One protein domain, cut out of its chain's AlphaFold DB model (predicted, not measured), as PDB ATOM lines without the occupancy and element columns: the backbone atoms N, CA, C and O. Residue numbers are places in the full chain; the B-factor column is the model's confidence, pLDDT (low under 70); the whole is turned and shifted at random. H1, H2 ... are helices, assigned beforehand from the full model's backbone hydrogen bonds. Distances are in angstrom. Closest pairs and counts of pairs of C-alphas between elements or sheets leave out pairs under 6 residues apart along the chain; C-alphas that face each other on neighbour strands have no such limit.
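This is residues 55 to 112 of the 129 residues of an uncharacterized protein of Penicillium subrubescens (UniProt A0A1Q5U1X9). Helices are strung out lengthwise: short H1 packs on residues 70 to 75 of H2, the looped stretch 85 to 98 follows H2, and at the far end residues 104 to 112, of which 104 to 111 belong to H3, stick out free. The 58 printed residues hold three named helices, H1, H2 and H3 in that order, and no named strand; the class is all helix. The whole is loose, with a radius of gyration of the C-alphas of 14.9 A and spans of 48 by 21 by 14 A.

H1 is residues 57 to 62, 8.7 A long, beginning at C-alpha 57 (-3.658, 58.750, -47.925). H2 is residues 69 to 84, 22.0 A. H3 is residues 99 to 111, 19.0 A, ending at C-alpha 111 (-21.121, 21.665, -48.764).

H1 and H2 touch, closest at the C-alphas of Ala 61 and Ala 71, 4.5 A apart. They run the same way at a steep tilt of 62 degrees. H3 is apart from H1 and H2. Each O i to N i+4 pair is within hydrogen-bond range in H1 and H2, and 8 of 9 in H3.

The two C-alphas farthest apart, His 67 and His 112, are 49.7 A apart. The printed part has no cut. The link from H2 to H3 is long. Confidence is under 70 at residues 84 to 90, 93 to 110 and 112.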
ATOM      1  N   GLU A  55       3.147  61.114 -47.748       84.19
ATOM      2  CA  GLU A  55       2.083  61.885 -48.390       84.19
ATOM      3  C   GLU A  55       0.987  60.980 -48.967       84.19
ATOM      4  O   GLU A  55       0.032  61.473 -49.563       84.19
ATOM      5  N   HIS A  56       1.079  59.658 -48.803       87.62
ATOM      6  CA  HIS A  56      -0.018  58.766 -49.160       87.62
ATOM      7  C   HIS A  56      -1.212  58.949 -48.208       87.62
ATOM      8  O   HIS A  56      -1.077  59.367 -47.057       87.62
ATOM      9  N   SER A  57      -2.405  58.578 -48.671       84.81
ATOM     10  CA  SER A  57      -3.658  58.750 -47.925       84.81
ATOM     11  C   SER A  57      -3.662  58.051 -46.557       84.81
ATOM     12  O   SER A  57      -4.128  58.637 -45.588       84.81
ATOM     13  N   ILE A  58      -3.079  56.853 -46.437       86.69
ATOM     14  CA  ILE A  58      -3.000  56.094 -45.171       86.69
ATOM     15  C   ILE A  58      -2.159  56.809 -44.094       86.69
ATOM     16  O   ILE A  58      -2.662  57.015 -42.989       86.69
ATOM     17  N   PRO A  59      -0.884  57.180 -44.332       88.19
ATOM     18  CA  PRO A  59      -0.100  57.900 -43.330       88.19
ATOM     19  C   PRO A  59      -0.670  59.285 -43.014       88.19
ATOM     20  O   PRO A  59      -0.571  59.706 -41.862       88.19
ATOM     21  N   ARG A  60      -1.309  59.967 -43.975       87.25
ATOM     22  CA  ARG A  60      -2.036  61.221 -43.713       87.25
ATOM     23  C   ARG A  60      -3.250  61.008 -42.807       87.25
ATOM     24  O   ARG A  60      -3.377  61.709 -41.806       87.25
ATOM     25  N   ALA A  61      -4.053  59.977 -43.069       87.62
ATOM     26  CA  ALA A  61      -5.174  59.585 -42.213       87.62
ATOM     27  C   ALA A  61      -4.707  59.263 -40.783       87.62
ATOM     28  O   ALA A  61      -5.261  59.776 -39.815       87.62
ATOM     29  N   LYS A  62      -3.610  58.505 -40.631       87.31
ATOM     30  CA  LYS A  62      -3.014  58.192 -39.316       87.31
ATOM     31  C   LYS A  62      -2.499  59.419 -38.558       87.31
ATOM     32  O   LYS A  62      -2.405  59.376 -37.336       87.31
ATOM     33  N   ARG A  63      -2.134  60.494 -39.262       88.56
ATOM     34  CA  ARG A  63      -1.735  61.779 -38.659       88.56
ATOM     35  C   ARG A  63      -2.933  62.657 -38.284       88.56
ATOM     36  O   ARG A  63      -2.725  63.676 -37.635       88.56
ATOM     37  N   GLY A  64      -4.149  62.269 -38.670       84.94
ATOM     38  CA  GLY A  64      -5.363  63.047 -38.432       84.94
ATOM     39  C   GLY A  64      -5.537  64.215 -39.401       84.94
ATOM     40  O   GLY A  64      -6.102  65.238 -39.023       84.94
ATOM     41  N   ASP A  65      -5.028  64.095 -40.631       82.81
ATOM     42  CA  ASP A  65      -5.284  65.090 -41.674       82.81
ATOM     43  C   ASP A  65      -6.749  65.006 -42.137       82.81
ATOM     44  O   ASP A  65      -7.134  64.072 -42.837       82.81
ATOM     45  N   THR A  66      -7.564  65.976 -41.719       80.69
ATOM     46  CA  THR A  66      -8.995  66.088 -42.061       80.69
ATOM     47  C   THR A  66      -9.264  67.093 -43.181       80.69
ATOM     48  O   THR A  66     -10.414  67.327 -43.553       80.69
ATOM     49  N   HIS A  67      -8.222  67.734 -43.716       85.62
ATOM     50  CA  HIS A  67      -8.364  68.712 -44.796       85.62
ATOM     51  C   HIS A  67      -8.351  68.052 -46.176       85.62
ATOM     52  O   HIS A  67      -8.915  68.600 -47.124       85.62
ATOM     53  N   ASP A  68      -7.744  66.869 -46.285       84.50
ATOM     54  CA  ASP A  68      -7.810  66.034 -47.478       84.50
ATOM     55  C   ASP A  68      -8.997  65.055 -47.385       84.50
ATOM     56  O   ASP A  68      -8.963  64.142 -46.553       84.50
ATOM     57  N   PRO A  69     -10.019  65.159 -48.260       87.25
ATOM     58  CA  PRO A  69     -11.144  64.219 -48.265       87.25
ATOM     59  C   PRO A  69     -10.698  62.768 -48.497       87.25
ATOM     60  O   PRO A  69     -11.376  61.831 -48.080       87.25
ATOM     61  N   SER A  70      -9.549  62.565 -49.145       86.88
ATOM     62  CA  SER A  70      -8.964  61.241 -49.366       86.88
ATOM     63  C   SER A  70      -8.455  60.620 -48.065       86.88
ATOM     64  O   SER A  70      -8.592  59.417 -47.865       86.88
ATOM     65  N   ALA A  71      -7.841  61.425 -47.196       86.69
ATOM     66  CA  ALA A  71      -7.343  60.974 -45.902       86.69
ATOM     67  C   ALA A  71      -8.504  60.732 -44.925       86.69
ATOM     68  O   ALA A  71      -8.511  59.708 -44.248       86.69
ATOM     69  N   ASP A  72      -9.516  61.601 -44.942       86.19
ATOM     70  CA  ASP A  72     -10.732  61.472 -44.126       86.19
ATOM     71  C   ASP A  72     -11.574  60.233 -44.497       86.19
ATOM     72  O   ASP A  72     -12.063  59.488 -43.646       86.19
ATOM     73  N   ALA A  73     -11.686  59.925 -45.792       85.88
ATOM     74  CA  ALA A  73     -12.334  58.689 -46.229       85.88
ATOM     75  C   ALA A  73     -11.563  57.439 -45.765       85.88
ATOM     76  O   ALA A  73     -12.170  56.427 -45.408       85.88
ATOM     77  N   VAL A  74     -10.228  57.501 -45.760       86.50
ATOM     78  CA  VAL A  74      -9.382  56.391 -45.306       86.50
ATOM     79  C   VAL A  74      -9.464  56.205 -43.795       86.50
ATOM     80  O   VAL A  74      -9.568  55.059 -43.364       86.50
ATOM     81  N   SER A  75      -9.468  57.273 -42.989       86.88
ATOM     82  CA  SER A  75      -9.668  57.151 -41.537       86.88
ATOM     83  C   SER A  75     -11.021  56.514 -41.226       86.88
ATOM     84  O   SER A  75     -11.062  55.521 -40.504       86.88
ATOM     85  N   SER A  76     -12.099  56.986 -41.857       85.31
ATOM     86  CA  SER A  76     -13.443  56.413 -41.702       85.31
ATOM     87  C   SER A  76     -13.506  54.933 -42.104       85.31
ATOM     88  O   SER A  76     -14.060  54.107 -41.378       85.31
ATOM     89  N   GLY A  77     -12.877  54.557 -43.223       83.56
ATOM     90  CA  GLY A  77     -12.809  53.159 -43.656       83.56
ATOM     91  C   GLY A  77     -11.982  52.270 -42.721       83.56
ATOM     92  O   GLY A  77     -12.342  51.117 -42.486       83.56
ATOM     93  N   MET A  78     -10.890  52.791 -42.157       84.88
ATOM     94  CA  MET A  78     -10.088  52.073 -41.161       84.88
ATOM     95  C   MET A  78     -10.871  51.863 -39.863       84.88
ATOM     96  O   MET A  78     -10.919  50.743 -39.366       84.88
ATOM     97  N   GLU A  79     -11.554  52.893 -39.364       84.75
ATOM     98  CA  GLU A  79     -12.421  52.790 -38.184       84.75
ATOM     99  C   GLU A  79     -13.584  51.815 -38.412       84.75
ATOM    100  O   GLU A  79     -13.893  50.984 -37.556       84.75
ATOM    101  N   GLU A  80     -14.224  51.873 -39.583       81.81
ATOM    102  CA  GLU A  80     -15.303  50.954 -39.943       81.81
ATOM    103  C   GLU A  80     -14.821  49.503 -39.951       81.81
ATOM    104  O   GLU A  80     -15.542  48.626 -39.462       81.81
ATOM    105  N   ARG A  81     -13.617  49.253 -40.479       80.31
ATOM    106  CA  ARG A  81     -12.984  47.936 -40.434       80.31
ATOM    107  C   ARG A  81     -12.713  47.519 -38.995       80.31
ATOM    108  O   ARG A  81     -13.189  46.463 -38.610       80.31
ATOM    109  N   ASP A  82     -12.021  48.331 -38.205       78.19
ATOM    110  CA  ASP A  82     -11.617  47.971 -36.839       78.19
ATOM    111  C   ASP A  82     -12.822  47.623 -35.950       78.19
ATOM    112  O   ASP A  82     -12.763  46.700 -35.136       78.19
ATOM    113  N   VAL A  83     -13.944  48.326 -36.131       77.25
ATOM    114  CA  VAL A  83     -15.168  48.089 -35.355       77.25
ATOM    115  C   VAL A  83     -15.976  46.905 -35.891       77.25
ATOM    116  O   VAL A  83     -16.585  46.181 -35.105       77.25
ATOM    117  N   ASN A  84     -16.015  46.701 -37.212       69.56
ATOM    118  CA  ASN A  84     -16.947  45.763 -37.850       69.56
ATOM    119  C   ASN A  84     -16.265  44.594 -38.572       69.56
ATOM    120  O   ASN A  84     -16.927  43.882 -39.332       69.56
ATOM    121  N   GLU A  85     -14.969  44.360 -38.358       67.25
ATOM    122  CA  GLU A  85     -14.232  43.266 -38.991       67.25
ATOM    123  C   GLU A  85     -14.910  41.925 -38.679       67.25
ATOM    124  O   GLU A  85     -14.979  41.454 -37.542       67.25
ATOM    125  N   GLY A  86     -15.482  41.299 -39.710       59.44
ATOM    126  CA  GLY A  86     -16.206  40.041 -39.555       59.44
ATOM    127  C   GLY A  86     -17.572  40.123 -38.860       59.44
ATOM    128  O   GLY A  86     -18.202  39.069 -38.704       59.44
ATOM    129  N   ILE A  87     -18.052  41.314 -38.492       62.62
ATOM    130  CA  ILE A  87     -19.406  41.544 -37.976       62.62
ATOM    131  C   ILE A  87     -20.364  41.733 -39.154       62.62
ATOM    132  O   ILE A  87     -20.094  42.435 -40.124       62.62
ATOM    133  N   ALA A  88     -21.508  41.053 -39.089       57.72
ATOM    134  CA  ALA A  88     -22.526  41.103 -40.127       57.72
ATOM    135  C   ALA A  88     -23.488  42.282 -39.929       57.72
ATOM    136  O   ALA A  88     -24.675  42.056 -39.717       57.72
ATOM    137  N   ASP A  89     -22.979  43.510 -40.014       63.06
ATOM    138  CA  ASP A  89     -23.819  44.706 -40.098       63.06
ATOM    139  C   ASP A  89     -24.127  45.017 -41.576       63.06
ATOM    140  O   ASP A  89     -23.224  45.214 -42.392       63.06
ATOM    141  N   ASP A  90     -25.412  44.992 -41.944       64.69
ATOM    142  CA  ASP A  90     -25.885  45.283 -43.307       64.69
ATOM    143  C   ASP A  90     -25.849  46.785 -43.635       64.69
ATOM    144  O   ASP A  90     -25.963  47.158 -44.801       64.69
ATOM    145  N   THR A  91     -25.652  47.650 -42.635       71.00
ATOM    146  CA  THR A  91     -25.492  49.100 -42.833       71.00
ATOM    147  C   THR A  91     -24.066  49.504 -43.216       71.00
ATOM    148  O   THR A  91     -23.827  50.666 -43.542       71.00
ATOM    149  N   LYS A  92     -23.121  48.552 -43.186       73.00
ATOM    150  CA  LYS A  92     -21.681  48.769 -43.361       73.00
ATOM    151  C   LYS A  92     -21.148  48.189 -44.669       73.00
ATOM    152  O   LYS A  92     -21.692  47.231 -45.237       73.00
ATOM    153  N   SER A  93     -20.052  48.767 -45.150       67.31
ATOM    154  CA  SER A  93     -19.380  48.375 -46.385       67.31
ATOM    155  C   SER A  93     -18.899  46.926 -46.306       67.31
ATOM    156  O   SER A  93     -18.056  46.557 -45.486       67.31
ATOM    157  N   GLN A  94     -19.422  46.079 -47.197       66.94
ATOM    158  CA  GLN A  94     -19.035  44.665 -47.287       66.94
ATOM    159  C   GLN A  94     -17.568  44.486 -47.696       66.94
ATOM    160  O   GLN A  94     -16.943  43.502 -47.298       66.94
ATOM    161  N   ALA A  95     -17.046  45.426 -48.495       67.56
ATOM    162  CA  ALA A  95     -15.660  45.441 -48.944       67.56
ATOM    163  C   ALA A  95     -14.717  45.789 -47.783       67.56
ATOM    164  O   ALA A  95     -13.743  45.081 -47.551       67.56
ATOM    165  N   THR A  96     -15.066  46.810 -46.998       61.69
ATOM    166  CA  THR A  96     -14.266  47.278 -45.854       61.69
ATOM    167  C   THR A  96     -14.233  46.255 -44.711       61.69
ATOM    168  O   THR A  96     -13.196  46.038 -44.095       61.69
ATOM    169  N   THR A  97     -15.354  45.570 -44.458       62.66
ATOM    170  CA  THR A  97     -15.523  44.622 -43.334       62.66
ATOM    171  C   THR A  97     -15.169  43.167 -43.665       62.66
ATOM    172  O   THR A  97     -15.327  42.280 -42.821       62.66
ATOM    173  N   GLN A  98     -14.719  42.894 -44.898       63.22
ATOM    174  CA  GLN A  98     -14.359  41.558 -45.399       63.22
ATOM    175  C   GLN A  98     -15.473  40.492 -45.248       63.22
ATOM    176  O   GLN A  98     -15.219  39.284 -45.186       63.22
ATOM    177  N   ARG A  99     -16.746  40.907 -45.216       65.19
ATOM    178  CA  ARG A  99     -17.891  40.001 -45.008       65.19
ATOM    179  C   ARG A  99     -18.178  39.097 -46.208       65.19
ATOM    180  O   ARG A  99     -18.610  37.957 -46.011       65.19
ATOM    181  N   GLY A 100     -17.948  39.593 -47.427       62.28
ATOM    182  CA  GLY A 100     -18.277  38.892 -48.675       62.28
ATOM    183  C   GLY A 100     -17.638  37.503 -48.765       62.28
ATOM    184  O   GLY A 100     -18.343  36.513 -48.946       62.28
ATOM    185  N   GLY A 101     -16.329  37.408 -48.509       62.53
ATOM    186  CA  GLY A 101     -15.595  36.137 -48.579       62.53
ATOM    187  C   GLY A 101     -15.977  35.128 -47.491       62.53
ATOM    188  O   GLY A 101     -16.011  33.926 -47.743       62.53
ATOM    189  N   ARG A 102     -16.350  35.591 -46.290       63.41
ATOM    190  CA  ARG A 102     -16.670  34.702 -45.156       63.41
ATOM    191  C   ARG A 102     -17.983  33.937 -45.324       63.41
ATOM    192  O   ARG A 102     -18.109  32.820 -44.823       63.41
ATOM    193  N   LYS A 103     -18.987  34.522 -45.989       65.06
ATOM    194  CA  LYS A 103     -20.256  33.820 -46.273       65.06
ATOM    195  C   LYS A 103     -20.030  32.650 -47.230       65.06
ATOM    196  O   LYS A 103     -20.566  31.567 -47.003       65.06
ATOM    197  N   GLU A 104     -19.218  32.868 -48.257       65.94
ATOM    198  CA  GLU A 104     -18.867  31.848 -49.246       65.94
ATOM    199  C   GLU A 104     -17.976  30.765 -48.640       65.94
ATOM    200  O   GLU A 104     -18.254  29.585 -48.834       65.94
ATOM    201  N   GLU A 105     -17.004  31.136 -47.802       63.53
ATOM    202  CA  GLU A 105     -16.201  30.181 -47.029       63.53
ATOM    203  C   GLU A 105     -17.083  29.269 -46.159       63.53
ATOM    204  O   GLU A 105     -16.939  28.044 -46.179       63.53
ATOM    205  N   ARG A 106     -18.033  29.844 -45.408       65.94
ATOM    206  CA  ARG A 106     -18.951  29.060 -44.564       65.94
ATOM    207  C   ARG A 106     -19.853  28.144 -45.391       65.94
ATOM    208  O   ARG A 106     -20.137  27.028 -44.955       65.94
ATOM    209  N   LYS A 107     -20.301  28.589 -46.569       67.88
ATOM    210  CA  LYS A 107     -21.089  27.767 -47.497       67.88
ATOM    211  C   LYS A 107     -20.256  26.607 -48.053       67.88
ATOM    212  O   LYS A 107     -20.712  25.471 -47.996       67.88
ATOM    213  N   ALA A 108     -19.024  26.869 -48.486       67.31
ATOM    214  CA  ALA A 108     -18.117  25.851 -49.007       67.31
ATOM    215  C   ALA A 108     -17.783  24.778 -47.955       67.31
ATOM    216  O   ALA A 108     -17.857  23.591 -48.261       67.31
ATOM    217  N   LYS A 109     -17.526  25.165 -46.696       65.06
ATOM    218  CA  LYS A 109     -17.324  24.214 -45.580       65.06
ATOM    219  C   LYS A 109     -18.576  23.375 -45.283       65.06
ATOM    220  O   LYS A 109     -18.464  22.205 -44.932       65.06
ATOM    221  N   LYS A 110     -19.774  23.956 -45.433       68.81
ATOM    222  CA  LYS A 110     -21.050  23.244 -45.250       68.81
ATOM    223  C   LYS A 110     -21.313  22.221 -46.361       68.81
ATOM    224  O   LYS A 110     -21.874  21.167 -46.082       68.81
ATOM    225  N   GLU A 111     -20.933  22.537 -47.595       71.25
ATOM    226  CA  GLU A 111     -21.121  21.665 -48.764       71.25
ATOM    227  C   GLU A 111     -20.008  20.607 -48.887       71.25
ATOM    228  O   GLU A 111     -20.268  19.489 -49.334       71.25
ATOM    229  N   HIS A 112     -18.793  20.914 -48.418       67.81
ATOM    230  CA  HIS A 112     -17.618  20.045 -48.513       67.81
ATOM    231  C   HIS A 112     -16.820  19.997 -47.193       67.81
ATOM    232  O   HIS A 112     -15.781  20.647 -47.068       67.81
TER     233      HIS A 112